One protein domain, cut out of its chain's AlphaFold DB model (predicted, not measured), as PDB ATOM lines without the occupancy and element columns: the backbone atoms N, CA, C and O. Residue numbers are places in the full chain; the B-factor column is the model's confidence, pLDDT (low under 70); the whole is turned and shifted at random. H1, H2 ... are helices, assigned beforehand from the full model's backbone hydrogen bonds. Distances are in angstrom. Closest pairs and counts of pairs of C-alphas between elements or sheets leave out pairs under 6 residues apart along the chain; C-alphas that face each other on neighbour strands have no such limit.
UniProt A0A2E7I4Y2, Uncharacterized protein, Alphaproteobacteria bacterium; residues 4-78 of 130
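This is residues 4 to 78 of the 130 residues of an uncharacterized protein of Alphaproteobacteria bacterium (UniProt A0A2E7I4Y2). One long helix, H2, makes the length of the model; the long link before it, residues 8 to 30, runs beside H2 from the small helix H1, which packs on the later part of H2, to where H2 begins. Beyond the other end of H2, the chain turns a corner into H3, which sticks out on its own, so that H2 and H3 make an L. The printed part has 75 residues, with three named helices in the order H1, H2, H3 and no named strand; the class is all helix. The whole is extended, with a radius of gyration of the C-alphas of 19.1 A, and flat, spanning 55 by 30 by 14 A.

H1, residues 4 to 7, touches H2, residues 31 to 61, and H2 touches H1 with residues 52 to 59 alone; their closest C-alphas, those of Ala 7 and Met 56, are 5.6 A apart. H3, residues 66 to 76, touches no helix: H1 and H3 are apart, and H2 and H3 are only just apart, their closest C-alphas 8.5 A from each other. Every O i to N i+4 pair is within hydrogen-bond range in H3, and 26 of 27 are in H2, while H1 is too short for such a pair.

H1 begins at C-alpha 4, at (-8.487, -37.592, 91.836). H2 runs 44.1 A from C-alpha 31, at (-24.716, -66.935, 69.845), to C-alpha 61, at (-15.890, -26.542, 85.252). H3 is 15.1 A long and ends at C-alpha 76, at (3.227, -30.521, 74.033).

The C-alphas of Lys 26 and Ala 77, the two farthest apart, are 56.2 A from each other. Residues 66 to 78 stand free; the body without them spans 52 by 20 by 12 A. The link from H1 to H2 is long and that from H2 to H3 is tight. The printed part has no cut. Its mean pLDDT is 70.5, and residues 4 to 29, 63 to 65 and 68 are under 70.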
ATOM      1  N   GLU A   4      -8.290 -36.155  91.643       56.69
ATOM      2  CA  GLU A   4      -8.487 -37.592  91.836       56.69
ATOM      3  C   GLU A   4      -9.644 -37.901  92.803       56.69
ATOM      4  O   GLU A   4     -10.423 -38.822  92.569       56.69
ATOM      5  N   GLU A   5      -9.818 -37.075  93.838       61.31
ATOM      6  CA  GLU A   5     -10.910 -37.170  94.814       61.31
ATOM      7  C   GLU A   5     -12.272 -36.787  94.201       61.31
ATOM      8  O   GLU A   5     -13.288 -37.398  94.520       61.31
ATOM      9  N   ALA A   6     -12.303 -35.833  93.260       60.12
ATOM     10  CA  ALA A   6     -13.512 -35.464  92.512       60.12
ATOM     11  C   ALA A   6     -13.808 -36.412  91.327       60.12
ATOM     12  O   ALA A   6     -14.968 -36.697  91.033       60.12
ATOM     13  N   ALA A   7     -12.770 -36.958  90.681       56.53
ATOM     14  CA  ALA A   7     -12.880 -37.915  89.573       56.53
ATOM     15  C   ALA A   7     -13.332 -39.318  90.014       56.53
ATOM     16  O   ALA A   7     -13.670 -40.154  89.172       56.53
ATOM     17  N   GLY A   8     -13.358 -39.578  91.326       59.25
ATOM     18  CA  GLY A   8     -13.909 -40.797  91.914       59.25
ATOM     19  C   GLY A   8     -15.406 -40.987  91.654       59.25
ATOM     20  O   GLY A   8     -15.889 -42.106  91.782       59.25
ATOM     21  N   GLY A   9     -16.130 -39.933  91.247       54.59
ATOM     22  CA  GLY A   9     -17.531 -40.045  90.841       54.59
ATOM     23  C   GLY A   9     -18.437 -40.573  91.955       54.59
ATOM     24  O   GLY A   9     -19.303 -41.404  91.693       54.59
ATOM     25  N   GLY A  10     -18.220 -40.124  93.197       62.75
ATOM     26  CA  GLY A  10     -18.981 -40.577  94.365       62.75
ATOM     27  C   GLY A  10     -18.872 -42.089  94.635       62.75
ATOM     28  O   GLY A  10     -18.123 -42.803  93.969       62.75
ATOM     29  N   PRO A  11     -19.595 -42.619  95.637       60.59
ATOM     30  CA  PRO A  11     -19.629 -44.058  95.872       60.59
ATOM     31  C   PRO A  11     -20.222 -44.775  94.651       60.59
ATOM     32  O   PRO A  11     -21.268 -44.384  94.126       60.59
ATOM     33  N   ALA A  12     -19.544 -45.830  94.192       59.69
ATOM     34  CA  ALA A  12     -20.057 -46.675  93.121       59.69
ATOM     35  C   ALA A  12     -21.444 -47.220  93.516       59.69
ATOM     36  O   ALA A  12     -21.609 -47.662  94.656       59.69
ATOM     37  N   PRO A  13     -22.445 -47.200  92.614       60.66
ATOM     38  CA  PRO A  13     -23.732 -47.812  92.894       60.66
ATOM     39  C   PRO A  13     -23.503 -49.292  93.185       60.66
ATOM     40  O   PRO A  13     -22.696 -49.940  92.510       60.66
ATOM     41  N   GLU A  14     -24.212 -49.818  94.184       60.66
ATOM     42  CA  GLU A  14     -24.175 -51.240  94.503       60.66
ATOM     43  C   GLU A  14     -24.429 -52.032  93.227       60.66
ATOM     44  O   GLU A  14     -25.446 -51.844  92.556       60.66
ATOM     45  N   ARG A  15     -23.457 -52.867  92.846       57.84
ATOM     46  CA  ARG A  15     -23.539 -53.684  91.641       57.84
ATOM     47  C   ARG A  15     -24.695 -54.666  91.843       57.84
ATOM     48  O   ARG A  15     -24.550 -55.575  92.655       57.84
ATOM     49  N   PRO A  16     -25.827 -54.532  91.129       60.03
ATOM     50  CA  PRO A  16     -26.930 -55.457  91.322       60.03
ATOM     51  C   PRO A  16     -26.518 -56.820  90.755       60.03
ATOM     52  O   PRO A  16     -26.414 -56.983  89.536       60.03
ATOM     53  N   GLU A  17     -26.267 -57.798  91.630       59.00
ATOM     54  CA  GLU A  17     -25.864 -59.163  91.246       59.00
ATOM     55  C   GLU A  17     -26.874 -59.818  90.289       59.00
ATOM     56  O   GLU A  17     -26.507 -60.610  89.428       59.00
ATOM     57  N   SER A  18     -28.143 -59.407  90.364       60.59
ATOM     58  CA  SER A  18     -29.253 -59.886  89.532       60.59
ATOM     59  C   SER A  18     -29.225 -59.425  88.068       60.59
ATOM     60  O   SER A  18     -30.045 -59.884  87.270       60.59
ATOM     61  N   ARG A  19     -28.326 -58.505  87.692       57.44
ATOM     62  CA  ARG A  19     -28.354 -57.821  86.382       57.44
ATOM     63  C   ARG A  19     -27.369 -58.390  85.361       57.44
ATOM     64  O   ARG A  19     -27.498 -58.103  84.172       57.44
ATOM     65  N   PHE A  20     -26.441 -59.235  85.806       58.72
ATOM     66  CA  PHE A  20     -25.634 -60.079  84.929       58.72
ATOM     67  C   PHE A  20     -26.394 -61.393  84.749       58.72
ATOM     68  O   PHE A  20     -26.643 -62.083  85.737       58.72
ATOM     69  N   PRO A  21     -26.837 -61.744  83.530       61.62
ATOM     70  CA  PRO A  21     -27.577 -62.979  83.349       61.62
ATOM     71  C   PRO A  21     -26.682 -64.153  83.757       61.62
ATOM     72  O   PRO A  21     -25.591 -64.324  83.216       61.62
ATOM     73  N   ASN A  22     -27.157 -64.981  84.690       63.28
ATOM     74  CA  ASN A  22     -26.569 -66.288  84.970       63.28
ATOM     75  C   ASN A  22     -26.882 -67.202  83.783       63.28
ATOM     76  O   ASN A  22     -27.818 -68.001  83.803       63.28
ATOM     77  N   VAL A  23     -26.147 -67.005  82.691       63.69
ATOM     78  CA  VAL A  23     -26.319 -67.779  81.470       63.69
ATOM     79  C   VAL A  23     -25.793 -69.183  81.747       63.69
ATOM     80  O   VAL A  23     -24.636 -69.366  82.126       63.69
ATOM     81  N   SER A  24     -26.641 -70.197  81.573       68.44
ATOM     82  CA  SER A  24     -26.196 -71.584  81.726       68.44
ATOM     83  C   SER A  24     -25.065 -71.892  80.734       68.44
ATOM     84  O   SER A  24     -25.013 -71.332  79.639       68.44
ATOM     85  N   ARG A  25     -24.180 -72.844  81.064       66.38
ATOM     86  CA  ARG A  25     -23.054 -73.244  80.192       66.38
ATOM     87  C   ARG A  25     -23.494 -73.629  78.766       66.38
ATOM     88  O   ARG A  25     -22.689 -73.552  77.845       66.38
ATOM     89  N   LYS A  26     -24.753 -74.048  78.585       66.19
ATOM     90  CA  LYS A  26     -25.357 -74.358  77.281       66.19
ATOM     91  C   LYS A  26     -25.759 -73.083  76.529       66.19
ATOM     92  O   LYS A  26     -25.309 -72.889  75.412       66.19
ATOM     93  N   GLN A  27     -26.483 -72.174  77.180       64.12
ATOM     94  CA  GLN A  27     -26.893 -70.889  76.597       64.12
ATOM     95  C   GLN A  27     -25.711 -69.945  76.318       64.12
ATOM     96  O   GLN A  27     -25.793 -69.112  75.426       64.12
ATOM     97  N   ALA A  28     -24.604 -70.074  77.055       63.19
ATOM     98  CA  ALA A  28     -23.386 -69.299  76.816       63.19
ATOM     99  C   ALA A  28     -22.656 -69.736  75.532       63.19
ATOM    100  O   ALA A  28     -21.896 -68.955  74.966       63.19
ATOM    101  N   LYS A  29     -22.891 -70.975  75.070       67.25
ATOM    102  CA  LYS A  29     -22.395 -71.483  73.782       67.25
ATOM    103  C   LYS A  29     -23.285 -71.070  72.607       67.25
ATOM    104  O   LYS A  29     -22.839 -71.145  71.466       67.25
ATOM    105  N   ASP A  30     -24.507 -70.615  72.881       78.69
ATOM    106  CA  ASP A  30     -25.438 -70.140  71.865       78.69
ATOM    107  C   ASP A  30     -25.166 -68.656  71.565       78.69
ATOM    108  O   ASP A  30     -25.115 -67.819  72.470       78.69
ATOM    109  N   ALA A  31     -25.047 -68.299  70.281       70.31
ATOM    110  CA  ALA A  31     -24.716 -66.935  69.845       70.31
ATOM    111  C   ALA A  31     -25.684 -65.866  70.394       70.31
ATOM    112  O   ALA A  31     -25.280 -64.752  70.719       70.31
ATOM    113  N   TYR A  32     -26.962 -66.221  70.557       75.56
ATOM    114  CA  TYR A  32     -27.981 -65.338  71.124       75.56
ATOM    115  C   TYR A  32     -27.785 -65.082  72.628       75.56
ATOM    116  O   TYR A  32     -27.945 -63.952  73.093       75.56
ATOM    117  N   GLY A  33     -27.409 -66.113  73.394       72.31
ATOM    118  CA  GLY A  33     -27.148 -65.988  74.830       72.31
ATOM    119  C   GLY A  33     -25.901 -65.152  75.109       72.31
ATOM    120  O   GLY A  33     -25.937 -64.271  75.970       72.31
ATOM    121  N   ALA A  34     -24.844 -65.351  74.315       72.00
ATOM    122  CA  ALA A  34     -23.636 -64.533  74.361       72.00
ATOM    123  C   ALA A  34     -23.920 -63.061  74.003       72.00
ATOM    124  O   ALA A  34     -23.579 -62.167  74.774       72.00
ATOM    125  N   ALA A  35     -24.628 -62.796  72.898       75.62
ATOM    126  CA  ALA A  35     -24.953 -61.432  72.471       75.62
ATOM    127  C   ALA A  35     -25.825 -60.676  73.490       75.62
ATOM    128  O   ALA A  35     -25.629 -59.482  73.720       75.62
ATOM    129  N   LYS A  36     -26.781 -61.359  74.131       72.88
ATOM    130  CA  LYS A  36     -27.621 -60.760  75.177       72.88
ATOM    131  C   LYS A  36     -26.814 -60.421  76.433       72.88
ATOM    132  O   LYS A  36     -27.046 -59.368  77.021       72.88
ATOM    133  N   ALA A  37     -25.885 -61.291  76.835       73.06
ATOM    134  CA  ALA A  37     -24.997 -61.024  77.962       73.06
ATOM    135  C   ALA A  37     -24.085 -59.821  77.679       73.06
ATOM    136  O   ALA A  37     -24.043 -58.909  78.498       73.06
ATOM    137  N   MET A  38     -23.461 -59.772  76.496       72.81
ATOM    138  CA  MET A  38     -22.595 -58.659  76.081       72.81
ATOM    139  C   MET A  38     -23.335 -57.316  76.073       72.81
ATOM    140  O   MET A  38     -22.882 -56.362  76.685       72.81
ATOM    141  N   ARG A  39     -24.539 -57.246  75.493       74.75
ATOM    142  CA  ARG A  39     -25.327 -55.997  75.474       74.75
ATOM    143  C   ARG A  39     -25.665 -55.470  76.872       74.75
ATOM    144  O   ARG A  39     -25.675 -54.263  77.087       74.75
ATOM    145  N   MET A  40     -25.957 -56.365  77.817       71.25
ATOM    146  CA  MET A  40     -26.258 -55.973  79.198       71.25
ATOM    147  C   MET A  40     -25.009 -55.503  79.949       71.25
ATOM    148  O   MET A  40     -25.104 -54.586  80.765       71.25
ATOM    149  N   THR A  41     -23.842 -56.096  79.671       75.25
ATOM    150  CA  THR A  41     -22.570 -55.619  80.227       75.25
ATOM    151  C   THR A  41     -22.151 -54.287  79.615       75.25
ATOM    152  O   THR A  41     -21.749 -53.392  80.354       75.25
ATOM    153  N   ASP A  42     -22.327 -54.127  78.304       77.31
ATOM    154  CA  ASP A  42     -21.946 -52.922  77.564       77.31
ATOM    155  C   ASP A  42     -22.746 -51.709  78.042       77.31
ATOM    156  O   ASP A  42     -22.156 -50.684  78.376       77.31
ATOM    157  N   ALA A  43     -24.064 -51.849  78.215       76.88
ATOM    158  CA  ALA A  43     -24.915 -50.776  78.732       76.88
ATOM    159  C   ALA A  43     -24.499 -50.302  80.139       76.88
ATOM    160  O   ALA A  43     -24.612 -49.121  80.468       76.88
ATOM    161  N   TRP A  44     -24.003 -51.211  80.985       73.44
ATOM    162  CA  TRP A  44     -23.501 -50.850  82.312       73.44
ATOM    163  C   TRP A  44     -22.152 -50.132  82.230       73.44
ATOM    164  O   TRP A  44     -21.944 -49.135  82.917       73.44
ATOM    165  N   THR A  45     -21.256 -50.592  81.356       77.19
ATOM    166  CA  THR A  45     -19.975 -49.926  81.095       77.19
ATOM    167  C   THR A  45     -20.166 -48.533  80.497       77.19
ATOM    168  O   THR A  45     -19.447 -47.610  80.867       77.19
ATOM    169  N   GLU A  46     -21.134 -48.353  79.600       79.12
ATOM    170  CA  GLU A  46     -21.487 -47.047  79.037       79.12
ATOM    171  C   GLU A  46     -22.046 -46.102  80.105       79.12
ATOM    172  O   GLU A  46     -21.618 -44.953  80.187       79.12
ATOM    173  N   ALA A  47     -22.935 -46.591  80.974       79.56
ATOM    174  CA  ALA A  47     -23.456 -45.800  82.085       79.56
ATOM    175  C   ALA A  47     -22.357 -45.412  83.091       79.56
ATOM    176  O   ALA A  47     -22.352 -44.295  83.604       79.56
ATOM    177  N   ASP A  48     -21.412 -46.311  83.372       77.38
ATOM    178  CA  ASP A  48     -20.274 -46.033  84.249       77.38
ATOM    179  C   ASP A  48     -19.335 -44.971  83.662       77.38
ATOM    180  O   ASP A  48     -18.989 -44.002  84.343       77.38
ATOM    181  N   LYS A  49     -19.015 -45.094  82.368       81.06
ATOM    182  CA  LYS A  49     -18.250 -44.091  81.617       81.06
ATOM    183  C   LYS A  49     -18.936 -42.730  81.651       81.06
ATOM    184  O   LYS A  49     -18.304 -41.766  82.054       81.06
ATOM    185  N   ALA A  50     -20.234 -42.666  81.349       83.56
ATOM    186  CA  ALA A  50     -20.985 -41.411  81.356       83.56
ATOM    187  C   ALA A  50     -20.954 -40.708  82.726       83.56
ATOM    188  O   ALA A  50     -20.854 -39.485  82.790       83.56
ATOM    189  N   ARG A  51     -20.988 -41.462  83.835       79.19
ATOM    190  CA  ARG A  51     -20.844 -40.890  85.186       79.19
ATOM    191  C   ARG A  51     -19.445 -40.343  85.429       79.19
ATOM    192  O   ARG A  51     -19.308 -39.247  85.967       79.19
ATOM    193  N   ARG A  52     -18.418 -41.106  85.051       77.56
ATOM    194  CA  ARG A  52     -17.024 -40.677  85.173       77.56
ATOM    195  C   ARG A  52     -16.773 -39.422  84.343       77.56
ATOM    196  O   ARG A  52     -16.161 -38.484  84.841       77.56
ATOM    197  N   ASP A  53     -17.289 -39.387  83.123       80.56
ATOM    198  CA  ASP A  53     -17.151 -38.258  82.210       80.56
ATOM    199  C   ASP A  53     -17.872 -37.021  82.760       80.56
ATOM    200  O   ASP A  53     -17.267 -35.953  82.822       80.56
ATOM    201  N   ALA A  54     -19.090 -37.167  83.295       80.12
ATOM    202  CA  ALA A  54     -19.805 -36.075  83.959       80.12
ATOM    203  C   ALA A  54     -19.053 -35.535  85.191       80.12
ATOM    204  O   ALA A  54     -18.959 -34.323  85.377       80.12
ATOM    205  N   ALA A  55     -18.467 -36.413  86.013       79.31
ATOM    206  CA  ALA A  55     -17.648 -36.005  87.157       79.31
ATOM    207  C   ALA A  55     -16.361 -35.280  86.717       79.31
ATOM    208  O   ALA A  55     -15.961 -34.286  87.326       79.31
ATOM    209  N   MET A  56     -15.733 -35.736  85.630       75.38
ATOM    210  CA  MET A  56     -14.568 -35.079  85.029       75.38
ATOM    211  C   MET A  56     -14.926 -33.707  84.447       75.38
ATOM    212  O   MET A  56     -14.167 -32.753  84.614       75.38
ATOM    213  N   GLU A  57     -16.075 -33.577  83.785       76.56
ATOM    214  CA  GLU A  57     -16.578 -32.301  83.272       76.56
ATOM    215  C   GLU A  57     -16.894 -31.318  84.400       76.56
ATOM    216  O   GLU A  57     -16.505 -30.155  84.322       76.56
ATOM    217  N   GLU A  58     -17.512 -31.779  85.485       77.56
ATOM    218  CA  GLU A  58     -17.785 -30.947  86.656       77.56
ATOM    219  C   GLU A  58     -16.480 -30.491  87.338       77.56
ATOM    220  O   GLU A  58     -16.345 -29.336  87.748       77.56
ATOM    221  N   ALA A  59     -15.471 -31.365  87.410       76.12
ATOM    222  CA  ALA A  59     -14.143 -31.014  87.915       76.12
ATOM    223  C   ALA A  59     -13.426 -29.983  87.020       76.12
ATOM    224  O   ALA A  59     -12.796 -29.055  87.538       76.12
ATOM    225  N   ARG A  60     -13.568 -30.098  85.691       73.69
ATOM    226  CA  ARG A  60     -13.071 -29.108  84.719       73.69
ATOM    227  C   ARG A  60     -13.781 -27.765  84.866       73.69
ATOM    228  O   ARG A  60     -13.120 -26.733  84.903       73.69
ATOM    229  N   GLN A  61     -15.106 -27.764  85.022       76.69
ATOM    230  CA  GLN A  61     -15.890 -26.542  85.252       76.69
ATOM    231  C   GLN A  61     -15.489 -25.831  86.552       76.69
ATOM    232  O   GLN A  61     -15.500 -24.604  86.612       76.69
ATOM    233  N   ARG A  62     -15.071 -26.588  87.576       73.75
ATOM    234  CA  ARG A  62     -14.521 -26.049  88.832       73.75
ATOM    235  C   ARG A  62     -13.074 -25.543  88.727       73.75
ATOM    236  O   ARG A  62     -12.557 -25.040  89.721       73.75
ATOM    237  N   GLY A  63     -12.407 -25.676  87.576       69.50
ATOM    238  CA  GLY A  63     -11.035 -25.192  87.363       69.50
ATOM    239  C   GLY A  63      -9.951 -25.990  88.096       69.50
ATOM    240  O   GLY A  63      -8.810 -25.544  88.201       69.50
ATOM    241  N   LEU A  64     -10.269 -27.191  88.591       66.31
ATOM    242  CA  LEU A  64      -9.306 -28.064  89.281       66.31
ATOM    243  C   LEU A  64      -8.287 -28.706  88.314       66.31
ATOM    244  O   LEU A  64      -7.343 -29.359  88.752       66.31
ATOM    245  N   ASP A  65      -8.453 -28.485  87.009       66.44
ATOM    246  CA  ASP A  65      -7.661 -29.034  85.908       66.44
ATOM    247  C   ASP A  65      -6.467 -28.166  85.479       66.44
ATOM    248  O   ASP A  65      -5.684 -28.567  84.618       66.44
ATOM    249  N   GLU A  66      -6.282 -26.989  86.080       70.44
ATOM    250  CA  GLU A  66      -5.218 -26.059  85.684       70.44
ATOM    251  C   GLU A  66      -3.818 -26.674  85.791       70.44
ATOM    252  O   GLU A  66      -2.955 -26.425  84.945       70.44
ATOM    253  N   ALA A  67      -3.579 -27.498  86.813       70.25
ATOM    254  CA  ALA A  67      -2.298 -28.170  87.002       70.25
ATOM    255  C   ALA A  67      -2.028 -29.225  85.916       70.25
ATOM    256  O   ALA A  67      -0.885 -29.363  85.475       70.25
ATOM    257  N   GLU A  68      -3.056 -29.947  85.463       68.56
ATOM    258  CA  GLU A  68      -2.927 -30.911  84.366       68.56
ATOM    259  C   GLU A  68      -2.796 -30.211  83.018       68.56
ATOM    260  O   GLU A  68      -1.859 -30.518  82.286       68.56
ATOM    261  N   ARG A  69      -3.598 -29.174  82.744       71.50
ATOM    262  CA  ARG A  69      -3.457 -28.351  81.531       71.50
ATOM    263  C   ARG A  69      -2.062 -27.741  81.406       71.50
ATOM    264  O   ARG A  69      -1.490 -27.721  80.319       71.50
ATOM    265  N   ARG A  70      -1.461 -27.289  82.516       76.94
ATOM    266  CA  ARG A  70      -0.064 -26.811  82.529       76.94
ATOM    267  C   ARG A  70       0.938 -27.927  82.222       76.94
ATOM    268  O   ARG A  70       1.902 -27.677  81.503       76.94
ATOM    269  N   LYS A  71       0.729 -29.144  82.737       77.69
ATOM    270  CA  LYS A  71       1.584 -30.306  82.434       77.69
ATOM    271  C   LYS A  71       1.456 -30.739  80.976       77.69
ATOM    272  O   LYS A  71       2.474 -30.983  80.336       77.69
ATOM    273  N   GLU A  72       0.240 -30.797  80.444       76.94
ATOM    274  CA  GLU A  72      -0.034 -31.126  79.045       76.94
ATOM    275  C   GLU A  72       0.554 -30.079  78.101       76.94
ATOM    276  O   GLU A  72       1.256 -30.436  77.158       76.94
ATOM    277  N   ALA A  73       0.374 -28.789  78.396       76.94
ATOM    278  CA  ALA A  73       0.996 -27.708  77.637       76.94
ATOM    279  C   ALA A  73       2.530 -27.792  77.677       76.94
ATOM    280  O   ALA A  73       3.185 -27.631  76.648       76.94
ATOM    281  N   ALA A  74       3.120 -28.108  78.835       78.00
ATOM    282  CA  ALA A  74       4.563 -28.308  78.962       78.00
ATOM    283  C   ALA A  74       5.061 -29.555  78.207       78.00
ATOM    284  O   ALA A  74       6.162 -29.542  77.653       78.00
ATOM    285  N   ALA A  75       4.267 -30.627  78.160       77.25
ATOM    286  CA  ALA A  75       4.577 -31.834  77.400       77.25
ATOM    287  C   ALA A  75       4.463 -31.599  75.886       77.25
ATOM    288  O   ALA A  75       5.357 -32.004  75.145       77.25
ATOM    289  N   ALA A  76       3.424 -30.895  75.432       76.19
ATOM    290  CA  ALA A  76       3.227 -30.521  74.033       76.19
ATOM    291  C   ALA A  76       4.297 -29.530  73.540       76.19
ATOM    292  O   ALA A  76       4.765 -29.628  72.410       76.19
ATOM    293  N   ALA A  77       4.746 -28.617  74.408       77.88
ATOM    294  CA  ALA A  77       5.838 -27.686  74.124       77.88
ATOM    295  C   ALA A  77       7.236 -28.331  74.204       77.88
ATOM    296  O   ALA A  77       8.248 -27.668  73.949       77.88
ATOM    297  N   ARG A  78       7.341 -29.615  74.571       77.06
ATOM    298  CA  ARG A  78       8.629 -30.292  74.715       77.06
ATOM    299  C   ARG A  78       9.227 -30.592  73.343       77.06
ATOM    300  O   ARG A  78       8.947 -31.617  72.729       77.06
TER     301      ARG A  78